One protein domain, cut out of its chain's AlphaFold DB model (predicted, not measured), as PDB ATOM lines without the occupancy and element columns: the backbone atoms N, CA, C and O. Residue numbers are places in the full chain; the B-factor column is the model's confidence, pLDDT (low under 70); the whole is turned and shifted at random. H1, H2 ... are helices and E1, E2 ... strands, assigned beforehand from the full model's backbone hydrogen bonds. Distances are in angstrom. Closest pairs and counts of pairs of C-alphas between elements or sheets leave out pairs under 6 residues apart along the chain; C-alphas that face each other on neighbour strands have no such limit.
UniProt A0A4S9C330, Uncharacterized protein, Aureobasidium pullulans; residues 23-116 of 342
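AT A GLANCE: This is residues 23 to 116 of the 342 residues of an uncharacterized protein of Aureobasidium pullulans (UniProt A0A4S9C330). A strongly twisted sheet of six strands is built along one long strand, E3, with the short helix H1 over it and a long loop, residues 95 to 111, reaching away between E5 and E6. E2 and E6 stand in turn along one side of E3 and E4 along the other, while E5 and then E1 continue the sheet beyond E6. The printed part has 94 residues, with named elements in the order E1, H1, E2, E3, E4, E5, E6; the class is mostly strand, though under half of the residues are in named elements. The sheet is branched and mixed, with E1 and E5 parallel and the other neighbour pairs antiparallel. The whole is compact, with a radius of gyration of the C-alphas of 13.4 A and spans of 39 by 26 by 19 A.

IN THESE COORDINATES: Find C-alpha 55 at (16.137, -18.495, -25.641); from there E3, residues 55 to 64, runs 27.4 A to C-alpha 64 at (26.775, -42.684, -32.758). E4, residues 72 to 78, covers 19.9 A. Look for E2 at residues 49 to 51 and E6 at residues 112 to 115, the latter 10.4 A long and ending at C-alpha 115 at (27.746, -30.409, -28.439). E5, residues 91 to 94, is 10.5 A long, E1 is residues 24 to 27, 9.4 A, and H1 is residues 39 to 44, 8.7 A.

HOW THE PARTS SIT: Start at E3, where E2, beside residues 56 to 58, and E6, beside residues 60 to 64, lie on one side and E4 on the other side. E2, E3 and E4 form a meander, each strand the antiparallel neighbour of the one before; E2 and E3 are a hairpin, with N 57 and O 50 at 2.8 A, and so are E3 and E4, with N 60 and O 73 at 2.8 A. Between E3 and E6, look at N 61 and O 114, 2.8 A. E5 and E6 are a hairpin, with N 92 and O 113 at 2.8 A. E1 and E5 are parallel, with N 27 and O 93 at 2.9 A. H1 is on the sheet at a height of 9.5 A, over E3 and along it at 13 degrees on the local plane; the closest C-alphas of H1 and E3 are those of Ala 39 and Glu 61, 6.3 A. In H1 every O i to N i+4 pair is within hydrogen-bond range. E4 and E5 are apart.

THE WHOLE: The two C-alphas farthest apart are those of Val 53 and Asn 105, 40.2 A. The printed part has no cut; the links E1 to H1, E4 to E5 and E5 to E6 are long. The mean pLDDT of the printed part is 72.7, and 33 residues are under 70, among them residues 80 to 87 and 94 to 110.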
ATOM      1  N   HIS A  23      26.403 -34.960 -17.431       53.88
ATOM      2  CA  HIS A  23      26.734 -34.649 -18.846       53.88
ATOM      3  C   HIS A  23      25.738 -35.121 -19.929       53.88
ATOM      4  O   HIS A  23      25.935 -34.751 -21.084       53.88
ATOM      5  N   PHE A  24      24.654 -35.838 -19.599       55.28
ATOM      6  CA  PHE A  24      23.665 -36.305 -20.585       55.28
ATOM      7  C   PHE A  24      22.286 -35.690 -20.356       55.28
ATOM      8  O   PHE A  24      21.801 -35.667 -19.224       55.28
ATOM      9  N   HIS A  25      21.631 -35.232 -21.427       65.25
ATOM     10  CA  HIS A  25      20.176 -35.065 -21.434       65.25
ATOM     11  C   HIS A  25      19.515 -36.060 -22.365       65.25
ATOM     12  O   HIS A  25      19.958 -36.287 -23.489       65.25
ATOM     13  N   ILE A  26      18.395 -36.577 -21.883       64.69
ATOM     14  CA  ILE A  26      17.527 -37.472 -22.618       64.69
ATOM     15  C   ILE A  26      16.552 -36.626 -23.456       64.69
ATOM     16  O   ILE A  26      15.800 -35.817 -22.906       64.69
ATOM     17  N   VAL A  27      16.570 -36.792 -24.778       66.75
ATOM     18  CA  VAL A  27      15.797 -35.999 -25.752       66.75
ATOM     19  C   VAL A  27      15.186 -36.893 -26.827       66.75
ATOM     20  O   VAL A  27      15.719 -37.954 -27.111       66.75
ATOM     21  N   VAL A  28      14.089 -36.475 -27.457       71.12
ATOM     22  CA  VAL A  28      13.609 -37.130 -28.684       71.12
ATOM     23  C   VAL A  28      14.342 -36.477 -29.853       71.12
ATOM     24  O   VAL A  28      14.045 -35.338 -30.213       71.12
ATOM     25  N   PHE A  29      15.350 -37.141 -30.418       72.44
ATOM     26  CA  PHE A  29      16.259 -36.526 -31.389       72.44
ATOM     27  C   PHE A  29      15.543 -36.133 -32.687       72.44
ATOM     28  O   PHE A  29      15.858 -35.107 -33.297       72.44
ATOM     29  N   ASP A  30      14.517 -36.898 -33.069       71.69
ATOM     30  CA  ASP A  30      13.653 -36.597 -34.215       71.69
ATOM     31  C   ASP A  30      12.835 -35.301 -34.048       71.69
ATOM     32  O   ASP A  30      12.417 -34.725 -35.049       71.69
ATOM     33  N   GLU A  31      12.641 -34.812 -32.819       79.38
ATOM     34  CA  GLU A  31      11.947 -33.545 -32.538       79.38
ATOM     35  C   GLU A  31      12.894 -32.336 -32.512       79.38
ATOM     36  O   GLU A  31      12.445 -31.188 -32.451       79.38
ATOM     37  N   LEU A  32      14.210 -32.569 -32.561       84.06
ATOM     38  CA  LEU A  32      15.192 -31.494 -32.627       84.06
ATOM     39  C   LEU A  32      15.234 -30.876 -34.026       84.06
ATOM     40  O   LEU A  32      15.103 -31.548 -35.049       84.06
ATOM     41  N   GLU A  33      15.483 -29.573 -34.066       88.31
ATOM     42  CA  GLU A  33      15.553 -28.813 -35.308       88.31
ATOM     43  C   GLU A  33      16.819 -29.171 -36.093       88.31
ATOM     44  O   GLU A  33      17.933 -28.978 -35.605       88.31
ATOM     45  N   LEU A  34      16.645 -29.666 -37.319       88.00
ATOM     46  CA  LEU A  34      17.743 -29.996 -38.227       88.00
ATOM     47  C   LEU A  34      18.542 -28.748 -38.613       88.00
ATOM     48  O   LEU A  34      17.982 -27.721 -39.002       88.00
ATOM     49  N   CYS A  35      19.864 -28.867 -38.569       86.94
ATOM     50  CA  CYS A  35      20.765 -27.884 -39.143       86.94
ATOM     51  C   CYS A  35      21.204 -28.354 -40.536       86.94
ATOM     52  O   CYS A  35      21.488 -29.527 -40.753       86.94
ATOM     53  N   LYS A  36      21.247 -27.428 -41.498       89.12
ATOM     54  CA  LYS A  36      21.698 -27.725 -42.870       89.12
ATOM     55  C   LYS A  36      23.221 -27.807 -42.994       89.12
ATOM     56  O   LYS A  36      23.709 -28.286 -44.008       89.12
ATOM     57  N   TYR A  37      23.941 -27.298 -41.997       85.56
ATOM     58  CA  TYR A  37      25.397 -27.268 -41.964       85.56
ATOM     59  C   TYR A  37      25.939 -28.473 -41.210       85.56
ATOM     60  O   TYR A  37      25.439 -28.811 -40.133       85.56
ATOM     61  N   SER A  38      27.028 -29.042 -41.709       85.56
ATOM     62  CA  SER A  38      27.879 -29.927 -40.914       85.56
ATOM     63  C   SER A  38      28.408 -29.207 -39.665       85.56
ATOM     64  O   SER A  38      28.393 -27.975 -39.574       85.56
ATOM     65  N   ALA A  39      28.909 -29.965 -38.688       83.69
ATOM     66  CA  ALA A  39      29.473 -29.388 -37.467       83.69
ATOM     67  C   ALA A  39      30.623 -28.409 -37.770       83.69
ATOM     68  O   ALA A  39      30.688 -27.324 -37.188       83.69
ATOM     69  N   GLN A  40      31.476 -28.757 -38.740       81.50
ATOM     70  CA  GLN A  40      32.608 -27.937 -39.166       81.50
ATOM     71  C   GLN A  40      32.166 -26.642 -39.862       81.50
ATOM     72  O   GLN A  40      32.685 -25.563 -39.559       81.50
ATOM     73  N   GLU A  41      31.193 -26.718 -40.771       84.81
ATOM     74  CA  GLU A  41      30.630 -25.534 -41.430       84.81
ATOM     75  C   GLU A  41      29.933 -24.634 -40.411       84.81
ATOM     76  O   GLU A  41      30.153 -23.425 -40.398       84.81
ATOM     77  N   ALA A  42      29.148 -25.211 -39.501       85.31
ATOM     78  CA  ALA A  42      28.453 -24.453 -38.474       85.31
ATOM     79  C   ALA A  42      29.418 -23.730 -37.526       85.31
ATOM     80  O   ALA A  42      29.152 -22.594 -37.125       85.31
ATOM     81  N   PHE A  43      30.539 -24.371 -37.183       82.38
ATOM     82  CA  PHE A  43      31.625 -23.754 -36.425       82.38
ATOM     83  C   PHE A  43      32.244 -22.583 -37.189       82.38
ATOM     84  O   PHE A  43      32.333 -21.480 -36.653       82.38
ATOM     85  N   THR A  44      32.581 -22.797 -38.460       82.88
ATOM     86  CA  THR A  44      33.187 -21.780 -39.334       82.88
ATOM     87  C   THR A  44      32.265 -20.573 -39.536       82.88
ATOM     88  O   THR A  44      32.714 -19.431 -39.501       82.88
ATOM     89  N   HIS A  45      30.962 -20.809 -39.683       83.94
ATOM     90  CA  HIS A  45      29.950 -19.762 -39.827       83.94
ATOM     91  C   HIS A  45      29.510 -19.134 -38.494       83.94
ATOM     92  O   HIS A  45      28.683 -18.224 -38.498       83.94
ATOM     93  N   GLY A  46      30.019 -19.607 -37.350       82.69
ATOM     94  CA  GLY A  46      29.647 -19.090 -36.032       82.69
ATOM     95  C   GLY A  46      28.186 -19.349 -35.642       82.69
ATOM     96  O   GLY A  46      27.648 -18.655 -34.781       82.69
ATOM     97  N   VAL A  47      27.529 -20.339 -36.257       87.56
ATOM     98  CA  VAL A  47      26.109 -20.672 -36.023       87.56
ATOM     99  C   VAL A  47      25.913 -21.829 -35.043       87.56
ATOM    100  O   VAL A  47      24.789 -22.243 -34.788       87.56
ATOM    101  N   THR A  48      26.981 -22.314 -34.407       83.62
ATOM    102  CA  THR A  48      26.914 -23.348 -33.351       83.62
ATOM    103  C   THR A  48      26.038 -22.942 -32.167       83.62
ATOM    104  O   THR A  48      25.519 -23.801 -31.446       83.62
ATOM    105  N   ARG A  49      25.836 -21.633 -31.971       86.38
ATOM    106  CA  ARG A  49      24.883 -21.086 -31.015       86.38
ATOM    107  C   ARG A  49      24.116 -19.910 -31.602       86.38
ATOM    108  O   ARG A  49      24.701 -18.902 -31.977       86.38
ATOM    109  N   ILE A  50      22.791 -19.989 -31.542       86.62
ATOM    110  CA  ILE A  50      21.896 -18.918 -31.988       86.62
ATOM    111  C   ILE A  50      21.157 -18.369 -30.771       86.62
ATOM    112  O   ILE A  50      20.355 -19.064 -30.146       86.62
ATOM    113  N   ASN A  51      21.433 -17.115 -30.417       84.94
ATOM    114  CA  ASN A  51      20.773 -16.444 -29.301       84.94
ATOM    115  C   ASN A  51      19.546 -15.659 -29.784       84.94
ATOM    116  O   ASN A  51      19.585 -14.978 -30.802       84.94
ATOM    117  N   SER A  52      18.476 -15.713 -28.999       84.38
ATOM    118  CA  SER A  52      17.302 -14.845 -29.090       84.38
ATOM    119  C   SER A  52      17.158 -14.036 -27.789       84.38
ATOM    120  O   SER A  52      18.044 -14.055 -26.924       84.38
ATOM    121  N   VAL A  53      16.049 -13.308 -27.639       81.12
ATOM    122  CA  VAL A  53      15.773 -12.454 -26.473       81.12
ATOM    123  C   VAL A  53      15.727 -13.285 -25.185       81.12
ATOM    124  O   VAL A  53      16.417 -12.956 -24.224       81.12
ATOM    125  N   PHE A  54      15.010 -14.413 -25.190       82.06
ATOM    126  CA  PHE A  54      14.828 -15.264 -24.000       82.06
ATOM    127  C   PHE A  54      15.407 -16.679 -24.133       82.06
ATOM    128  O   PHE A  54      15.610 -17.374 -23.137       82.06
ATOM    129  N   THR A  55      15.707 -17.119 -25.356       86.06
ATOM    130  CA  THR A  55      16.137 -18.495 -25.641       86.06
ATOM    131  C   THR A  55      17.473 -18.534 -26.361       86.06
ATOM    132  O   THR A  55      17.842 -17.582 -27.043       86.06
ATOM    133  N   ALA A  56      18.167 -19.659 -26.261       85.50
ATOM    134  CA  ALA A  56      19.287 -20.003 -27.119       85.50
ATOM    135  C   ALA A  56      19.027 -21.355 -27.792       85.50
ATOM    136  O   ALA A  56      18.319 -22.208 -27.251       85.50
ATOM    137  N   LYS A  57      19.592 -21.531 -28.982       89.75
ATOM    138  CA  LYS A  57      19.735 -22.824 -29.643       89.75
ATOM    139  C   LYS A  57      21.210 -23.185 -29.650       89.75
ATOM    140  O   LYS A  57      22.034 -22.328 -29.968       89.75
ATOM    141  N   VAL A  58      21.531 -24.420 -29.296       87.50
ATOM    142  CA  VAL A  58      22.896 -24.955 -29.302       87.50
ATOM    143  C   VAL A  58      22.935 -26.166 -30.213       87.50
ATOM    144  O   VAL A  58      22.043 -27.009 -30.149       87.50
ATOM    145  N   LEU A  59      23.948 -26.218 -31.071       88.62
ATOM    146  CA  LEU A  59      24.119 -27.276 -32.052       88.62
ATOM    147  C   LEU A  59      24.765 -28.519 -31.434       88.62
ATOM    148  O   LEU A  59      25.738 -28.420 -30.684       88.62
ATOM    149  N   TYR A  60      24.245 -29.679 -31.808       87.94
ATOM    150  CA  TYR A  60      24.772 -30.998 -31.492       87.94
ATOM    151  C   TYR A  60      24.985 -31.782 -32.783       87.94
ATOM    152  O   TYR A  60      24.241 -31.597 -33.741       87.94
ATOM    153  N   GLU A  61      25.981 -32.655 -32.798       87.56
ATOM    154  CA  GLU A  61      26.298 -33.563 -33.898       87.56
ATOM    155  C   GLU A  61      26.131 -35.005 -33.425       87.56
ATOM    156  O   GLU A  61      26.623 -35.356 -32.352       87.56
ATOM    157  N   VAL A  62      25.461 -35.844 -34.214       83.81
ATOM    158  CA  VAL A  62      25.401 -37.287 -33.966       83.81
ATOM    159  C   VAL A  62      26.804 -37.873 -34.067       83.81
ATOM    160  O   VAL A  62      27.478 -37.742 -35.088       83.81
ATOM    161  N   ILE A  63      27.220 -38.560 -33.007       78.19
ATOM    162  CA  ILE A  63      28.510 -39.255 -32.909       78.19
ATOM    163  C   ILE A  63      28.353 -40.779 -32.949       78.19
ATOM    164  O   ILE A  63      29.314 -41.487 -33.253       78.19
ATOM    165  N   PHE A  64      27.145 -41.276 -32.664       73.19
ATOM    166  CA  PHE A  64      26.775 -42.684 -32.758       73.19
ATOM    167  C   PHE A  64      25.287 -42.810 -33.122       73.19
ATOM    168  O   PHE A  64      24.468 -42.087 -32.541       73.19
ATOM    169  N   PRO A  65      24.919 -43.714 -34.050       68.81
ATOM    170  CA  PRO A  65      25.730 -44.738 -34.710       68.81
ATOM    171  C   PRO A  65      26.582 -44.146 -35.839       68.81
ATOM    172  O   PRO A  65      26.310 -43.056 -36.341       68.81
ATOM    173  N   GLN A  66      27.578 -44.900 -36.305       69.19
ATOM    174  CA  GLN A  66      28.514 -44.424 -37.329       69.19
ATOM    175  C   GLN A  66      27.836 -44.018 -38.651       69.19
ATOM    176  O   GLN A  66      28.266 -43.060 -39.282       69.19
ATOM    177  N   HIS A  67      26.759 -44.697 -39.057       71.38
ATOM    178  CA  HIS A  67      26.049 -44.401 -40.308       71.38
ATOM    179  C   HIS A  67      25.173 -43.135 -40.256       71.38
ATOM    180  O   HIS A  67      24.747 -42.663 -41.305       71.38
ATOM    181  N   LEU A  68      24.902 -42.588 -39.064       74.06
ATOM    182  CA  LEU A  68      24.215 -41.299 -38.880       74.06
ATOM    183  C   LEU A  68      25.180 -40.200 -38.418       74.06
ATOM    184  O   LEU A  68      24.756 -39.086 -38.111       74.06
ATOM    185  N   ARG A  69      26.480 -40.508 -38.337       79.75
ATOM    186  CA  ARG A  69      27.496 -39.569 -37.875       79.75
ATOM    187  C   ARG A  69      27.547 -38.347 -38.790       79.75
ATOM    188  O   ARG A  69      27.562 -38.485 -40.010       79.75
ATOM    189  N   GLY A  70      27.598 -37.161 -38.190       76.50
ATOM    190  CA  GLY A  70      27.623 -35.891 -38.919       76.50
ATOM    191  C   GLY A  70      26.257 -35.227 -39.097       76.50
ATOM    192  O   GLY A  70      26.213 -34.053 -39.464       76.50
ATOM    193  N   GLU A  71      25.146 -35.911 -38.793       86.19
ATOM    194  CA  GLU A  71      23.845 -35.240 -38.688       86.19
ATOM    195  C   GLU A  71      23.870 -34.225 -37.539       86.19
ATOM    196  O   GLU A  71      24.203 -34.566 -36.403       86.19
ATOM    197  N   THR A  72      23.477 -32.981 -37.811       88.94
ATOM    198  CA  THR A  72      23.513 -31.901 -36.822       88.94
ATOM    199  C   THR A  72      22.121 -31.373 -36.489       88.94
ATOM    200  O   THR A  72      21.274 -31.161 -37.362       88.94
ATOM    201  N   ARG A  73      21.858 -31.148 -35.198       89.56
ATOM    202  CA  ARG A  73      20.555 -30.691 -34.694       89.56
ATOM    203  C   ARG A  73      20.679 -29.696 -33.553       89.56
ATOM    204  O   ARG A  73      21.605 -29.766 -32.749       89.56
ATOM    205  N   TYR A  74      19.726 -28.777 -33.458       89.56
ATOM    206  CA  TYR A  74      19.678 -27.780 -32.399       89.56
ATOM    207  C   TYR A  74      18.820 -28.233 -31.221       89.56
ATOM    208  O   TYR A  74      17.633 -28.525 -31.370       89.56
ATOM    209  N   LEU A  75      19.394 -28.155 -30.021       86.94
ATOM    210  CA  LEU A  75      18.632 -28.142 -28.780       86.94
ATOM    211  C   LEU A  75      18.276 -26.697 -28.426       86.94
ATOM    212  O   LEU A  75      19.158 -25.841 -28.312       86.94
ATOM    213  N   LYS A  76      16.985 -26.419 -28.231       87.62
ATOM    214  CA  LYS A  76      16.484 -25.113 -27.788       87.62
ATOM    215  C   LYS A  76      16.289 -25.104 -26.273       87.62
ATOM    216  O   LYS A  76      15.663 -26.002 -25.723       87.62
ATOM    217  N   GLY A  77      16.760 -24.050 -25.614       83.25
ATOM    218  CA  GLY A  77      16.616 -23.881 -24.170       83.25
ATOM    219  C   GLY A  77      16.654 -22.417 -23.719       83.25
ATOM    220  O   GLY A  77      16.899 -21.517 -24.531       83.25
ATOM    221  N   PRO A  78      16.383 -22.147 -22.433       77.94
ATOM    222  CA  PRO A  78      16.509 -20.813 -21.852       77.94
ATOM    223  C   PRO A  78      17.938 -20.261 -21.978       77.94
ATOM    224  O   PRO A  78      18.923 -20.963 -21.772       77.94
ATOM    225  N   ARG A  79      18.061 -18.972 -22.325       70.44
ATOM    226  CA  ARG A  79      19.363 -18.327 -22.585       70.44
ATOM    227  C   ARG A  79      20.212 -18.135 -21.322       70.44
ATOM    228  O   ARG A  79      21.434 -18.232 -21.388       70.44
ATOM    229  N   PHE A  80      19.578 -17.816 -20.194       60.47
ATOM    230  CA  PHE A  80      20.247 -17.317 -18.983       60.47
ATOM    231  C   PHE A  80      20.760 -18.415 -18.040       60.47
ATOM    232  O   PHE A  80      21.403 -18.122 -17.036       60.47
ATOM    233  N   THR A  81      20.498 -19.681 -18.349       57.34
ATOM    234  CA  THR A  81      20.754 -20.819 -17.454       57.34
ATOM    235  C   THR A  81      22.050 -21.578 -17.772       57.34
ATOM    236  O   THR A  81      22.300 -22.635 -17.198       57.34
ATOM    237  N   ASP A  82      22.912 -21.025 -18.632       50.94
ATOM    238  CA  ASP A  82      24.142 -21.671 -19.130       50.94
ATOM    239  C   ASP A  82      25.236 -21.867 -18.060       50.94
ATOM    240  O   ASP A  82      26.139 -22.679 -18.230       50.94
ATOM    241  N   ARG A  83      25.161 -21.160 -16.919       44.12
ATOM    242  CA  ARG A  83      26.165 -21.270 -15.834       44.12
ATOM    243  C   ARG A  83      26.216 -22.650 -15.176       44.12
ATOM    244  O   ARG A  83      27.189 -22.968 -14.506       44.12
ATOM    245  N   ASN A  84      25.186 -23.466 -15.371       47.81
ATOM    246  CA  ASN A  84      25.146 -24.849 -14.937       47.81
ATOM    247  C   ASN A  84      24.824 -25.692 -16.171       47.81
ATOM    248  O   ASN A  84      23.772 -25.481 -16.767       47.81
ATOM    249  N   SER A  85      25.669 -26.670 -16.512       54.59
ATOM    250  CA  SER A  85      25.561 -27.646 -17.625       54.59
ATOM    251  C   SER A  85      24.238 -28.444 -17.737       54.59
ATOM    252  O   SER A  85      24.155 -29.417 -18.473       54.59
ATOM    253  N   ARG A  86      23.194 -28.043 -17.005       57.62
ATOM    254  CA  ARG A  86      21.842 -28.608 -16.942       57.62
ATOM    255  C   ARG A  86      20.889 -28.121 -18.037       57.62
ATOM    256  O   ARG A  86      19.785 -28.631 -18.110       57.62
ATOM    257  N   THR A  87      21.220 -27.078 -18.802       64.06
ATOM    258  CA  THR A  87      20.327 -26.607 -19.891       64.06
ATOM    259  C   THR A  87      20.833 -27.046 -21.254       64.06
ATOM    260  O   THR A  87      20.069 -27.557 -22.064       64.06
ATOM    261  N   PHE A  88      22.130 -26.859 -21.490       73.38
ATOM    262  CA  PHE A  88      22.820 -27.317 -22.687       73.38
ATOM    263  C   PHE A  88      23.938 -28.262 -22.244       73.38
ATOM    264  O   PHE A  88      25.052 -27.790 -21.985       73.38
ATOM    265  N   PRO A  89      23.640 -29.560 -22.069       71.94
ATOM    266  CA  PRO A  89      24.642 -30.540 -21.665       71.94
ATOM    267  C   PRO A  89      25.697 -30.734 -22.746       71.94
ATOM    268  O   PRO A  89      25.529 -30.303 -23.885       71.94
ATOM    269  N   ASP A  90      26.781 -31.414 -22.405       68.75
ATOM    270  CA  ASP A  90      27.815 -31.732 -23.387       68.75
ATOM    271  C   ASP A  90      27.362 -32.845 -24.344       68.75
ATOM    272  O   ASP A  90      27.737 -32.825 -25.516       68.75
ATOM    273  N   PHE A  91      26.476 -33.737 -23.883       70.38
ATOM    274  CA  PHE A  91      25.951 -34.845 -24.671       70.38
ATOM    275  C   PHE A  91      24.428 -34.976 -24.576       70.38
ATOM    276  O   PHE A  91      23.800 -34.656 -23.561       70.38
ATOM    277  N   LEU A  92      23.839 -35.489 -25.652       72.50
ATOM    278  CA  LEU A  92      22.436 -35.872 -25.749       72.50
ATOM    279  C   LEU A  92      22.318 -37.367 -26.024       72.50
ATOM    280  O   LEU A  92      23.160 -37.944 -26.713       72.50
ATOM    281  N   MET A  93      21.249 -37.956 -25.497       72.69
ATOM    282  CA  MET A  93      20.873 -39.351 -25.694       72.69
ATOM    283  C   MET A  93      19.381 -39.448 -26.045       72.69
ATOM    284  O   MET A  93      18.573 -38.681 -25.519       72.69
ATOM    285  N   GLU A  94      19.007 -40.387 -26.913       68.75
ATOM    286  CA  GLU A  94      17.607 -40.615 -27.312       68.75
ATOM    287  C   GLU A  94      16.706 -41.036 -26.124       68.75
ATOM    288  O   GLU A  94      17.069 -41.900 -25.327       68.75
ATOM    289  N   LYS A  95      15.506 -40.445 -26.022       56.12
ATOM    290  CA  LYS A  95      14.498 -40.664 -24.963       56.12
ATOM    291  C   LYS A  95      13.625 -41.891 -25.156       56.12
ATOM    292  O   LYS A  95      13.158 -42.466 -24.177       56.12
ATOM    293  N   ASP A  96      13.421 -42.299 -26.400       53.31
ATOM    294  CA  ASP A  96      12.348 -43.223 -26.774       53.31
ATOM    295  C   ASP A  96      12.809 -44.671 -27.009       53.31
ATOM    296  O   ASP A  96      12.039 -45.484 -27.532       53.31
ATOM    297  N   TRP A  97      14.022 -45.042 -26.586       51.94
ATOM    298  CA  TRP A  97      14.545 -46.403 -26.784       51.94
ATOM    299  C   TRP A  97      13.663 -47.488 -26.138       51.94
ATOM    300  O   TRP A  97      13.571 -48.600 -26.654       51.94
ATOM    301  N   HIS A  98      12.925 -47.142 -25.078       48.06
ATOM    302  CA  HIS A  98      11.998 -48.027 -24.363       48.06
ATOM    303  C   HIS A  98      10.701 -48.376 -25.107       48.06
ATOM    304  O   HIS A  98      10.069 -49.376 -24.772       48.06
ATOM    305  N   TYR A  99      10.275 -47.566 -26.083       44.88
ATOM    306  CA  TYR A  99       8.923 -47.672 -26.658       44.88
ATOM    307  C   TYR A  99       8.892 -47.916 -28.164       44.88
ATOM    308  O   TYR A  99       7.826 -48.204 -28.713       44.88
ATOM    309  N   LYS A 100      10.031 -47.797 -28.851       50.47
ATOM    310  CA  LYS A 100      10.114 -47.993 -30.300       50.47
ATOM    311  C   LYS A 100      11.307 -48.891 -30.621       50.47
ATOM    312  O   LYS A 100      12.395 -48.360 -30.844       50.47
ATOM    313  N   PRO A 101      11.134 -50.228 -30.647       45.16
ATOM    314  CA  PRO A 101      12.180 -51.110 -31.145       45.16
ATOM    315  C   PRO A 101      12.479 -50.692 -32.577       45.16
ATOM    316  O   PRO A 101      11.537 -50.560 -33.359       45.16
ATOM    317  N   GLY A 102      13.758 -50.407 -32.847       53.38
ATOM    318  CA  GLY A 102      14.328 -49.931 -34.104       53.38
ATOM    319  C   GLY A 102      13.280 -49.407 -35.066       53.38
ATOM    320  O   GLY A 102      12.748 -50.192 -35.852       53.38
ATOM    321  N   LYS A 103      12.948 -48.106 -34.986       47.56
ATOM    322  CA  LYS A 103      12.080 -47.464 -35.985       47.56
ATOM    323  C   LYS A 103      12.543 -47.942 -37.362       47.56
ATOM    324  O   LYS A 103      13.649 -47.608 -37.771       47.56
ATOM    325  N   LEU A 104      11.697 -48.764 -37.988       39.22
ATOM    326  CA  LEU A 104      11.568 -49.036 -39.416       39.22
ATOM    327  C   LEU A 104      12.833 -48.690 -40.227       39.22
ATOM    328  O   LEU A 104      13.106 -47.515 -40.457       39.22
ATOM    329  N   ASN A 105      13.526 -49.716 -40.738       41.72
ATOM    330  CA  ASN A 105      14.616 -49.616 -41.731       41.72
ATOM    331  C   ASN A 105      16.057 -49.470 -41.190       41.72
ATOM    332  O   ASN A 105      16.870 -48.776 -41.792       41.72
ATOM    333  N   GLY A 106      16.414 -50.156 -40.097       51.41
ATOM    334  CA  GLY A 106      17.830 -50.339 -39.723       51.41
ATOM    335  C   GLY A 106      18.472 -49.207 -38.910       51.41
ATOM    336  O   GLY A 106      19.693 -49.184 -38.784       51.41
ATOM    337  N   ARG A 107      17.675 -48.297 -38.331       54.44
ATOM    338  CA  ARG A 107      18.163 -47.329 -37.334       54.44
ATOM    339  C   ARG A 107      18.409 -48.007 -35.972       54.44
ATOM    340  O   ARG A 107      17.657 -48.918 -35.620       54.44
ATOM    341  N   PRO A 108      19.420 -47.571 -35.201       63.34
ATOM    342  CA  PRO A 108      19.672 -48.073 -33.849       63.34
ATOM    343  C   PRO A 108      18.592 -47.608 -32.867       63.34
ATOM    344  O   PRO A 108      17.838 -46.671 -33.141       63.34
ATOM    345  N   ASN A 109      18.544 -48.254 -31.706       63.72
ATOM    346  CA  ASN A 109      17.620 -47.926 -30.627       63.72
ATOM    347  C   ASN A 109      18.078 -46.695 -29.834       63.72
ATOM    348  O   ASN A 109      17.231 -46.000 -29.277       63.72
ATOM    349  N   ILE A 110      19.385 -46.411 -29.784       68.06
ATOM    350  CA  ILE A 110      19.942 -45.233 -29.106       68.06
ATOM    351  C   ILE A 110      20.831 -44.427 -30.057       68.06
ATOM    352  O   ILE A 110      21.647 -44.969 -30.802       68.06
ATOM    353  N   LEU A 111      20.675 -43.105 -29.988       73.94
ATOM    354  CA  LEU A 111      21.542 -42.121 -30.624       73.94
ATOM    355  C   LEU A 111      22.324 -41.371 -29.554       73.94
ATOM    356  O   LEU A 111      21.748 -40.979 -28.536       73.94
ATOM    357  N   PHE A 112      23.604 -41.122 -29.823       75.44
ATOM    358  CA  PHE A 112      24.418 -40.204 -29.031       75.44
ATOM    359  C   PHE A 112      24.807 -39.008 -29.885       75.44
ATOM    360  O   PHE A 112      25.266 -39.168 -31.019       75.44
ATOM    361  N   ALA A 113      24.661 -37.810 -29.322       78.38
ATOM    362  CA  ALA A 113      25.090 -36.577 -29.967       78.38
ATOM    363  C   ALA A 113      25.932 -35.711 -29.026       78.38
ATOM    364  O   ALA A 113      25.611 -35.574 -27.847       78.38
ATOM    365  N   GLY A 114      27.002 -35.117 -29.551       78.81
ATOM    366  CA  GLY A 114      27.910 -34.233 -28.821       78.81
ATOM    367  C   GLY A 114      27.699 -32.767 -29.188       78.81
ATOM    368  O   GLY A 114      27.372 -32.444 -30.328       78.81
ATOM    369  N   ARG A 115      27.875 -31.858 -28.226       81.44
ATOM    370  CA  ARG A 115      27.746 -30.409 -28.439       81.44
ATOM    371  C   ARG A 115      28.860 -29.875 -29.347       81.44
ATOM    372  O   ARG A 115      30.042 -29.971 -29.019       81.44
ATOM    373  N   VAL A 116      28.485 -29.209 -30.436       77.69
ATOM    374  CA  VAL A 116      29.436 -28.607 -31.382       77.69
ATOM    375  C   VAL A 116      30.070 -27.350 -30.772       77.69
ATOM    376  O   VAL A 116      29.384 -26.503 -30.195       77.69
TER     377      VAL A 116